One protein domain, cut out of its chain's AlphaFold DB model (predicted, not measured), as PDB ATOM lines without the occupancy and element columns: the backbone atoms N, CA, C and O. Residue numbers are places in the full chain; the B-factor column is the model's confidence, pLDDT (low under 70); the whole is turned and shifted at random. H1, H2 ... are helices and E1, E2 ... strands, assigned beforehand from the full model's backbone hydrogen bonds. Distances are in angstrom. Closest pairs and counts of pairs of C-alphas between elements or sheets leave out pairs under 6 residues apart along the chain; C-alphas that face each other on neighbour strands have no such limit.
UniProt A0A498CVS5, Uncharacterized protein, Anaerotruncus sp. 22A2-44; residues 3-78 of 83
ATOM      1  N   VAL A   3      19.684  21.855 -12.368       96.25
ATOM      2  CA  VAL A   3      19.165  22.620 -11.225       96.25
ATOM      3  C   VAL A   3      18.519  23.892 -11.754       96.25
ATOM      4  O   VAL A   3      19.176  24.694 -12.414       96.25
ATOM      5  N   LEU A   4      17.228  24.070 -11.486       96.69
ATOM      6  CA  LEU A   4      16.448  25.222 -11.929       96.69
ATOM      7  C   LEU A   4      15.925  25.989 -10.722       96.69
ATOM      8  O   LEU A   4      15.224  25.425  -9.884       96.69
ATOM      9  N   ASN A   5      16.222  27.284 -10.654       95.75
ATOM     10  CA  ASN A   5      15.654  28.145  -9.623       95.75
ATOM     11  C   ASN A   5      14.149  28.300  -9.848       95.75
ATOM     12  O   ASN A   5      13.688  28.532 -10.968       95.75
ATOM     13  N   THR A   6      13.386  28.167  -8.772       96.31
ATOM     14  CA  THR A   6      11.941  28.352  -8.773       96.31
ATOM     15  C   THR A   6      11.481  28.929  -7.434       96.31
ATOM     16  O   THR A   6      12.292  29.294  -6.582       96.31
ATOM     17  N   TYR A   7      10.172  29.026  -7.241       97.19
ATOM     18  CA  TYR A   7       9.559  29.478  -6.007       97.19
ATOM     19  C   TYR A   7       8.405  28.568  -5.607       97.19
ATOM     20  O   TYR A   7       7.642  28.088  -6.445       97.19
ATOM     21  N   ARG A   8       8.244  28.389  -4.298       97.88
ATOM     22  CA  ARG A   8       6.998  27.924  -3.700       97.88
ATOM     23  C   ARG A   8       6.193  29.146  -3.296       97.88
ATOM     24  O   ARG A   8       6.611  29.908  -2.426       97.88
ATOM     25  N   MET A   9       5.052  29.331  -3.940       97.75
ATOM     26  CA  MET A   9       4.104  30.378  -3.601       97.75
ATOM     27  C   MET A   9       3.144  29.881  -2.526       97.75
ATOM     28  O   MET A   9       2.602  28.779  -2.624       97.75
ATOM     29  N   LYS A  10       2.899  30.716  -1.518       98.12
ATOM     30  CA  LYS A  10       1.868  30.488  -0.508       98.12
ATOM     31  C   LYS A  10       0.850  31.619  -0.555       98.12
ATOM     32  O   LYS A  10       1.211  32.778  -0.368       98.12
ATOM     33  N   THR A  11      -0.409  31.266  -0.776       96.88
ATOM     34  CA  THR A  11      -1.577  32.141  -0.603       96.88
ATOM     35  C   THR A  11      -2.340  31.705   0.661       96.88
ATOM     36  O   THR A  11      -2.012  30.665   1.247       96.88
ATOM     37  N   PRO A  12      -3.357  32.454   1.127       96.81
ATOM     38  CA  PRO A  12      -4.218  32.019   2.226       96.81
ATOM     39  C   PRO A  12      -4.901  30.671   1.975       96.81
ATOM     40  O   PRO A  12      -5.133  29.919   2.917       96.81
ATOM     41  N   THR A  13      -5.213  30.359   0.714       95.69
ATOM     42  CA  THR A  13      -5.964  29.152   0.349       95.69
ATOM     43  C   THR A  13      -5.090  28.002  -0.137       95.69
ATOM     44  O   THR A  13      -5.522  26.849  -0.083       95.69
ATOM     45  N   ARG A  14      -3.888  28.279  -0.663       95.75
ATOM     46  CA  ARG A  14      -3.121  27.309  -1.457       95.75
ATOM     47  C   ARG A  14      -1.614  27.428  -1.244       95.75
ATOM     48  O   ARG A  14      -1.072  28.476  -0.909       95.75
ATOM     49  N   THR A  15      -0.924  26.319  -1.486       97.00
ATOM     50  CA  THR A  15       0.528  26.284  -1.689       97.00
ATOM     51  C   THR A  15       0.784  25.725  -3.080       97.00
ATOM     52  O   THR A  15       0.233  24.682  -3.426       97.00
ATOM     53  N   ILE A  16       1.570  26.437  -3.882       96.31
ATOM     54  CA  ILE A  16       1.786  26.137  -5.296       96.31
ATOM     55  C   ILE A  16       3.285  26.159  -5.565       96.31
ATOM     56  O   ILE A  16       3.952  27.156  -5.295       96.31
ATOM     57  N   ASP A  17       3.815  25.073  -6.115       96.69
ATOM     58  CA  ASP A  17       5.176  25.056  -6.633       96.69
ATOM     59  C   ASP A  17       5.186  25.590  -8.060       96.69
ATOM     60  O   ASP A  17       4.638  24.974  -8.976       96.69
ATOM     61  N   LEU A  18       5.801  26.754  -8.245       95.56
ATOM     62  CA  LEU A  18       5.841  27.417  -9.536       95.56
ATOM     63  C   LEU A  18       6.799  26.690 -10.492       95.56
ATOM     64  O   LEU A  18       7.758  26.015 -10.093       95.56
ATOM     65  N   ALA A  19       6.523  26.803 -11.788       92.94
ATOM     66  CA  ALA A  19       7.482  26.412 -12.812       92.94
ATOM     67  C   ALA A  19       8.597  27.474 -12.916       92.94
ATOM     68  O   ALA A  19       8.358  28.643 -12.602       92.94
ATOM     69  N   PRO A  20       9.808  27.108 -13.366       91.44
ATOM     70  CA  PRO A  20      10.853  28.086 -13.655       91.44
ATOM     71  C   PRO A  20      10.348  29.160 -14.629       91.44
ATOM     72  O   PRO A  20       9.797  28.833 -15.677       91.44
ATOM     73  N   GLY A  21      10.514  30.434 -14.267       90.50
ATOM     74  CA  GLY A  21      10.048  31.574 -15.067       90.50
ATOM     75  C   GLY A  21       8.542  31.865 -14.998       90.50
ATOM     76  O   GLY A  21       8.082  32.760 -15.697       90.50
ATOM     77  N   ALA A  22       7.771  31.145 -14.178       93.62
ATOM     78  CA  ALA A  22       6.346  31.417 -14.002       93.62
ATOM     79  C   ALA A  22       6.095  32.772 -13.318       93.62
ATOM     80  O   ALA A  22       6.808  33.150 -12.389       93.62
ATOM     81  N   GLU A  23       5.034  33.461 -13.741       94.06
ATOM     82  CA  GLU A  23       4.604  34.751 -13.195       94.06
ATOM     83  C   GLU A  23       3.650  34.539 -12.004       94.06
ATOM     84  O   GLU A  23       2.503  34.143 -12.218       94.06
ATOM     85  N   PRO A  24       4.062  34.796 -10.747       93.56
ATOM     86  CA  PRO A  24       3.279  34.415  -9.565       93.56
ATOM     87  C   PRO A  24       1.875  35.025  -9.503       93.56
ATOM     88  O   PRO A  24       0.934  34.368  -9.062       93.56
ATOM     89  N   GLU A  25       1.713  36.257  -9.990       93.94
ATOM     90  CA  GLU A  25       0.435  36.978  -9.992       93.94
ATOM     91  C   GLU A  25      -0.658  36.229 -10.771       93.94
ATOM     92  O   GLU A  25      -1.812  36.188 -10.340       93.94
ATOM     93  N   THR A  26      -0.279  35.539 -11.852       93.94
ATOM     94  CA  THR A  26      -1.202  34.736 -12.672       93.94
ATOM     95  C   THR A  26      -1.774  33.530 -11.918       93.94
ATOM     96  O   THR A  26      -2.858  33.056 -12.248       93.94
ATOM     97  N   PHE A  27      -1.078  33.055 -10.880       93.50
ATOM     98  CA  PHE A  27      -1.495  31.926 -10.043       93.50
ATOM     99  C   PHE A  27      -2.139  32.375  -8.729       93.50
ATOM    100  O   PHE A  27      -2.908  31.622  -8.125       93.50
ATOM    101  N   ALA A  28      -1.812  33.582  -8.262       93.56
ATOM    102  CA  ALA A  28      -2.314  34.127  -7.009       93.56
ATOM    103  C   ALA A  28      -3.819  34.433  -7.057       93.56
ATOM    104  O   ALA A  28      -4.460  34.484  -6.012       93.56
ATOM    105  N   ASN A  29      -4.406  34.608  -8.249       91.12
ATOM    106  CA  ASN A  29      -5.832  34.907  -8.445       91.12
ATOM    107  C   ASN A  29      -6.322  36.113  -7.616       91.12
ATOM    108  O   ASN A  29      -7.429  36.097  -7.080       91.12
ATOM    109  N   GLY A  30      -5.487  37.147  -7.478       93.12
ATOM    110  CA  GLY A  30      -5.792  38.344  -6.685       93.12
ATOM    111  C   GLY A  30      -5.640  38.175  -5.168       93.12
ATOM    112  O   GLY A  30      -5.890  39.122  -4.425       93.12
ATOM    113  N   GLU A  31      -5.221  37.003  -4.684       96.44
ATOM    114  CA  GLU A  31      -4.865  36.813  -3.279       96.44
ATOM    115  C   GLU A  31      -3.486  37.419  -2.980       96.44
ATOM    116  O   GLU A  31      -2.573  37.376  -3.804       96.44
ATOM    117  N   ALA A  32      -3.298  37.929  -1.760       96.69
ATOM    118  CA  ALA A  32      -1.956  38.216  -1.262       96.69
ATOM    119  C   ALA A  32      -1.137  36.918  -1.196       96.69
ATOM    120  O   ALA A  32      -1.665  35.862  -0.839       96.69
ATOM    121  N   TYR A  33       0.155  36.989  -1.504       97.62
ATOM    122  CA  TYR A  33       1.014  35.809  -1.519       97.62
ATOM    123  C   TYR A  33       2.423  36.100  -1.011       97.62
ATOM    124  O   TYR A  33       2.900  37.234  -1.030       97.62
ATOM    125  N   THR A  34       3.104  35.042  -0.577       98.00
ATOM    126  CA  THR A  34       4.542  35.050  -0.299       98.00
ATOM    127  C   THR A  34       5.251  34.041  -1.191       98.00
ATOM    128  O   THR A  34       4.675  33.025  -1.587       98.00
ATOM    129  N   LEU A  35       6.511  34.330  -1.519       97.69
ATOM    130  CA  LEU A  35       7.363  33.461  -2.325       97.69
ATOM    131  C   LEU A  35       8.534  32.970  -1.485       97.69
ATOM    132  O   LEU A  35       9.306  33.769  -0.959       97.69
ATOM    133  N   THR A  36       8.685  31.655  -1.413       97.88
ATOM    134  CA  THR A  36       9.864  31.009  -0.838       97.88
ATOM    135  C   THR A  36      10.746  30.511  -1.980       97.88
ATOM    136  O   THR A  36      10.245  29.748  -2.809       97.88
ATOM    137  N   PRO A  37      12.028  30.914  -2.064       97.06
ATOM    138  CA  PRO A  37      12.960  30.363  -3.044       97.06
ATOM    139  C   PRO A  37      13.070  28.844  -2.915       97.06
ATOM    140  O   PRO A  37      13.176  28.317  -1.809       97.06
ATOM    141  N   MET A  38      13.046  28.153  -4.047       97.69
ATOM    142  CA  MET A  38      13.194  26.703  -4.149       97.69
ATOM    143  C   MET A  38      14.074  26.372  -5.355       97.69
ATOM    144  O   MET A  38      14.322  27.210  -6.224       97.69
ATOM    145  N   VAL A  39      14.486  25.117  -5.460       96.69
ATOM    146  CA  VAL A  39      15.110  24.567  -6.659       96.69
ATOM    147  C   VAL A  39      14.318  23.368  -7.152       96.69
ATOM    148  O   VAL A  39      13.877  22.521  -6.374       96.69
ATOM    149  N   ARG A  40      14.136  23.291  -8.466       97.12
ATOM    150  CA  ARG A  40      13.681  22.091  -9.156       97.12
ATOM    151  C   ARG A  40      14.908  21.358  -9.682       97.12
ATOM    152  O   ARG A  40      15.648  21.903 -10.499       97.12
ATOM    153  N   LEU A  41      15.112  20.137  -9.212       97.19
ATOM    154  CA  LEU A  41      16.150  19.239  -9.699       97.19
ATOM    155  C   LEU A  41      15.525  18.280 -10.704       97.19
ATOM    156  O   LEU A  41      14.444  17.743 -10.452       97.19
ATOM    157  N   ILE A  42      16.207  18.062 -11.822       96.69
ATOM    158  CA  ILE A  42      15.790  17.130 -12.870       96.69
ATOM    159  C   ILE A  42      16.964  16.193 -13.148       96.69
ATOM    160  O   ILE A  42      18.090  16.659 -13.375       96.69
ATOM    161  N   ALA A  43      16.700  14.886 -13.089       97.12
ATOM    162  CA  ALA A  43      17.674  13.872 -13.461       97.12
ATOM    163  C   ALA A  43      18.030  13.987 -14.948       97.12
ATOM    164  O   ALA A  43      17.176  14.278 -15.787       97.12
ATOM    165  N   ALA A  44      19.290  13.736 -15.279       96.00
ATOM    166  CA  ALA A  44      19.714  13.494 -16.647       96.00
ATOM    167  C   ALA A  44      19.025  12.243 -17.219       96.00
ATOM    168  O   ALA A  44      18.535  11.382 -16.488       96.00
ATOM    169  N   GLU A  45      19.010  12.136 -18.544       93.44
ATOM    170  CA  GLU A  45      18.498  10.955 -19.235       93.44
ATOM    171  C   GLU A  45      19.205   9.677 -18.746       93.44
ATOM    172  O   GLU A  45      20.420   9.665 -18.543       93.44
ATOM    173  N   GLY A  46      18.427   8.618 -18.497       92.88
ATOM    174  CA  GLY A  46      18.927   7.358 -17.931       92.88
ATOM    175  C   GLY A  46      19.319   7.418 -16.446       92.88
ATOM    176  O   GLY A  46      19.803   6.426 -15.907       92.88
ATOM    177  N   LYS A  47      19.118   8.552 -15.760       96.06
ATOM    178  CA  LYS A  47      19.399   8.719 -14.326       96.06
ATOM    179  C   LYS A  47      18.119   8.890 -13.509       96.06
ATOM    180  O   LYS A  47      17.058   9.237 -14.021       96.06
ATOM    181  N   ILE A  48      18.242   8.702 -12.199       96.94
ATOM    182  CA  ILE A  48      17.227   9.045 -11.201       96.94
ATOM    183  C   ILE A  48      17.880   9.819 -10.053       96.94
ATOM    184  O   ILE A  48      19.035   9.565  -9.703       96.94
ATOM    185  N   LEU A  49      17.168  10.784  -9.465       97.38
ATOM    186  CA  LEU A  49      17.662  11.507  -8.296       97.38
ATOM    187  C   LEU A  49      17.434  10.672  -7.044       97.38
ATOM    188  O   LEU A  49      16.370  10.079  -6.887       97.38
ATOM    189  N   THR A  50      18.395  10.684  -6.128       96.44
ATOM    190  CA  THR A  50      18.276  10.079  -4.802       96.44
ATOM    191  C   THR A  50      18.865  10.984  -3.732       96.44
ATOM    192  O   THR A  50      19.860  11.669  -3.969       96.44
ATOM    193  N   ASN A  51      18.261  10.970  -2.547       96.25
ATOM    194  CA  ASN A  51      18.831  11.555  -1.330       96.25
ATOM    195  C   ASN A  51      19.177  10.489  -0.271       96.25
ATOM    196  O   ASN A  51      19.313  10.798   0.910       96.25
ATOM    197  N   GLY A  52      19.224   9.215  -0.677       93.81
ATOM    198  CA  GLY A  52      19.422   8.066   0.211       93.81
ATOM    199  C   GLY A  52      18.152   7.551   0.900       93.81
ATOM    200  O   GLY A  52      18.184   6.462   1.463       93.81
ATOM    201  N   THR A  53      17.033   8.281   0.832       94.12
ATOM    202  CA  THR A  53      15.734   7.857   1.406       94.12
ATOM    203  C   THR A  53      14.610   7.784   0.379       94.12
ATOM    204  O   THR A  53      13.725   6.943   0.500       94.12
ATOM    205  N   ALA A  54      14.649   8.633  -0.644       93.19
ATOM    206  CA  ALA A  54      13.683   8.672  -1.729       93.19
ATOM    207  C   ALA A  54      14.402   8.710  -3.076       93.19
ATOM    208  O   ALA A  54      15.478   9.303  -3.189       93.19
ATOM    209  N   THR A  55      13.771   8.125  -4.092       94.62
ATOM    210  CA  THR A  55      14.221   8.180  -5.482       94.62
ATOM    211  C   THR A  55      13.131   8.768  -6.369       94.62
ATOM    212  O   THR A  55      11.962   8.405  -6.259       94.62
ATOM    213  N   GLN A  56      13.488   9.722  -7.227       95.00
ATOM    214  CA  GLN A  56      12.534  10.370  -8.130       95.00
ATOM    215  C   GLN A  56      13.229  11.028  -9.328       95.00
ATOM    216  O   GLN A  56      14.356  11.503  -9.203       95.00
ATOM    217  N   PRO A  57      12.586  11.088 -10.506       94.56
ATOM    218  CA  PRO A  57      13.186  11.692 -11.700       94.56
ATOM    219  C   PRO A  57      13.236  13.228 -11.636       94.56
ATOM    220  O   PRO A  57      14.069  13.860 -12.283       94.56
ATOM    221  N   CYS A  58      12.350  13.844 -10.851       94.88
ATOM    222  CA  CYS A  58      12.277  15.286 -10.647       94.88
ATOM    223  C   CYS A  58      11.851  15.575  -9.204       94.88
ATOM    224  O   CYS A  58      10.942  14.926  -8.691       94.88
ATOM    225  N   VAL A  59      12.453  16.582  -8.572       95.81
ATOM    226  CA  VAL A  59      12.083  17.036  -7.221       95.81
ATOM    227  C   VAL A  59      12.080  18.552  -7.128       95.81
ATOM    228  O   VAL A  59      12.877  19.216  -7.782       95.81
ATOM    229  N   ILE A  60      11.200  19.100  -6.291       96.25
ATOM    230  CA  ILE A  60      11.231  20.503  -5.873       96.25
ATOM    231  C   ILE A  60      11.602  20.538  -4.393       96.25
ATOM    232  O   ILE A  60      10.907  19.963  -3.557       96.25
ATOM    233  N   THR A  61      12.718  21.180  -4.073       95.75
ATOM    234  CA  THR A  61      13.340  21.170  -2.742       95.75
ATOM    235  C   THR A  61      13.929  22.546  -2.419       95.75
ATOM    236  O   THR A  61      14.079  23.381  -3.307       95.75
ATOM    237  N   GLY A  62      14.221  22.819  -1.147       95.69
ATOM    238  CA  GLY A  62      14.822  24.092  -0.728       95.69
ATOM    239  C   GLY A  62      16.266  24.267  -1.209       95.69
ATOM    240  O   GLY A  62      16.715  25.390  -1.408       95.69
ATOM    241  N   SER A  63      16.986  23.166  -1.435       95.25
ATOM    242  CA  SER A  63      18.352  23.168  -1.965       95.25
ATOM    243  C   SER A  63      18.664  21.868  -2.709       95.25
ATOM    244  O   SER A  63      17.995  20.850  -2.522       95.25
ATOM    245  N   SER A  64      19.702  21.901  -3.548       95.31
ATOM    246  CA  SER A  64      20.249  20.712  -4.215       95.31
ATOM    247  C   SER A  64      21.133  19.857  -3.303       95.31
ATOM    248  O   SER A  64      21.607  18.805  -3.719       95.31
ATOM    249  N   GLU A  65      21.405  20.317  -2.082       96.19
ATOM    250  CA  GLU A  65      22.277  19.619  -1.144       96.19
ATOM    251  C   GLU A  65      21.648  18.290  -0.707       96.19
ATOM    252  O   GLU A  65      20.444  18.199  -0.465       96.19
ATOM    253  N   GLY A  66      22.469  17.239  -0.650       94.69
ATOM    254  CA  GLY A  66      22.026  15.887  -0.309       94.69
ATOM    255  C   GLY A  66      21.325  15.129  -1.440       94.69
ATOM    256  O   GLY A  66      21.058  13.945  -1.268       94.69
ATOM    257  N   TRP A  67      21.065  15.756  -2.593       97.31
ATOM    258  CA  TRP A  67      20.563  15.075  -3.788       97.31
ATOM    259  C   TRP A  67      21.703  14.739  -4.750       97.31
ATOM    260  O   TRP A  67      22.535  15.586  -5.073       97.31
ATOM    261  N   THR A  68      21.715  13.504  -5.244       96.69
ATOM    262  CA  THR A  68      22.647  13.025  -6.271       96.69
ATOM    263  C   THR A  68      21.904  12.258  -7.356       96.69
ATOM    264  O   THR A  68      20.762  11.845  -7.167       96.69
ATOM    265  N   GLU A  69      22.557  12.042  -8.491       96.88
ATOM    266  CA  GLU A  69      22.085  11.133  -9.534       96.88
ATOM    267  C   GLU A  69      22.697   9.748  -9.371       96.88
ATOM    268  O   GLU A  69      23.889   9.610  -9.092       96.88
ATOM    269  N   VAL A  70      21.877   8.733  -9.608       95.56
ATOM    270  CA  VAL A  70      22.296   7.345  -9.817       95.56
ATOM    271  C   VAL A  70      21.668   6.835 -11.109       95.56
ATOM    272  O   VAL A  70      20.777   7.487 -11.658       95.56
ATOM    273  N   ASP A  71      22.150   5.711 -11.628       95.25
ATOM    274  CA  ASP A  71      21.521   5.078 -12.787       95.25
ATOM    275  C   ASP A  71      20.064   4.738 -12.466       95.25
ATOM    276  O   ASP A  71      19.750   4.246 -11.376       95.25
ATOM    277  N   ALA A  72      19.159   5.084 -13.382       89.56
ATOM    278  CA  ALA A  72      17.770   4.687 -13.246       89.56
ATOM    279  C   ALA A  72      17.695   3.152 -13.303       89.56
ATOM    280  O   ALA A  72      18.430   2.546 -14.085       89.56
ATOM    281  N   PRO A  73      16.834   2.510 -12.494       80.38
ATOM    282  CA  PRO A  73      16.611   1.079 -12.634       80.38
ATOM    283  C   PRO A  73      16.111   0.788 -14.052       80.38
ATOM    284  O   PRO A  73      15.226   1.495 -14.543       80.38
ATOM    285  N   ASP A  74      16.677  -0.236 -14.693       75.56
ATOM    286  CA  ASP A  74      16.232  -0.687 -16.010       75.56
ATOM    287  C   ASP A  74      14.729  -1.007 -15.954       75.56
ATOM    288  O   ASP A  74      14.269  -1.733 -15.066       75.56
ATOM    289  N   ASP A  75      13.948  -0.470 -16.897       61.22
ATOM    290  CA  ASP A  75      12.491  -0.673 -16.938       61.22
ATOM    291  C   ASP A  75      12.100  -2.164 -16.996       61.22
ATOM    292  O   ASP A  75      11.046  -2.548 -16.482       61.22
ATOM    293  N   ASP A  76      12.993  -3.021 -17.502       55.97
ATOM    294  CA  ASP A  76      12.835  -4.479 -17.548       55.97
ATOM    295  C   ASP A  76      12.780  -5.151 -16.163       55.97
ATOM    296  O   ASP A  76      12.223  -6.244 -16.028       55.97
ATOM    297  N   GLN A  77      13.323  -4.533 -15.106       53.00
ATOM    298  CA  GLN A  77      13.264  -5.099 -13.752       53.00
ATOM    299  C   GLN A  77      11.928  -4.829 -13.046       53.00
ATOM    300  O   GLN A  77      11.533  -5.610 -12.184       53.00
ATOM    301  N   ARG A  78      11.176  -3.790 -13.439       52.56
ATOM    302  CA  ARG A  78       9.896  -3.437 -12.793       52.56
ATOM    303  C   ARG A  78       8.719  -4.327 -13.191       52.56
ATOM    304  O   ARG A  78       7.752  -4.395 -12.440       52.56
TER     305      ARG A  78
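AT A GLANCE: This is residues 3 to 78 of the 83 residues of an uncharacterized protein of Anaerotruncus sp. 22A2-44 (UniProt A0A498CVS5). A four-strand sheet, curled like part of a barrel, makes the larger part of this elongated domain, with short helix H1 over one face near one end. Toward the other end lies a small two-strand ribbon, E4 and E6, with tiny helix H2 beyond it. The printed part has 76 residues, with six named strands and two named helices in the order E1, E2, H1, E3, E4, E5, E6, H2. The sheets, E2-E1-E3-E5 and E4-E6, are antiparallel, and the class is mixed. The whole is loose, with a radius of gyration of the C-alphas of 15.2 A and spans of 48 by 24 by 21 A.

IN THESE COORDINATES: E1, residues 3 to 10, begins at C-alpha (19.165, 22.620, -11.225) and is 21.8 A long. E2 is residues 15 to 17, H1 24 to 28. E3, residues 34 to 42, is 24.6 A long. E4 is residues 47 to 50, E5 58 to 61, E6 68 to 71. H2, residues 75 to 78, ends at C-alpha (9.896, -3.437, -12.793).

HOW THE PARTS SIT: In the strongly twisted larger sheet, E1 and E2 form a hairpin, with N 9 and O 16 2.8 A apart. Between the antiparallel neighbours E1 and E3, N 6 and O 38 are within hydrogen-bond range at 2.9 A; between the antiparallel neighbours E3 and E5, N 41 and O 59 are within hydrogen-bond range at 2.8 A. H1 lies over E1, at a height over the sheet of 9.5 A. E2, H1 and E3 form a split strand-helix-strand unit, two strands running the same way with E1 between them, its crossover right-handed. N 50 and O 68 of E4 and E6 are 2.8 A apart. The closest C-alphas of E4 and E5, Leu 49 and Cys 58, are 7.0 A apart. H1's O i to N i+4 pair is within hydrogen-bond range; H2 is too short for one.

THE WHOLE: The farthest C-alphas, Ala 32 and Asp 76, are 48.0 A apart. The printed part has no cut and no long link. Residues 75 to 78 have pLDDT under 70.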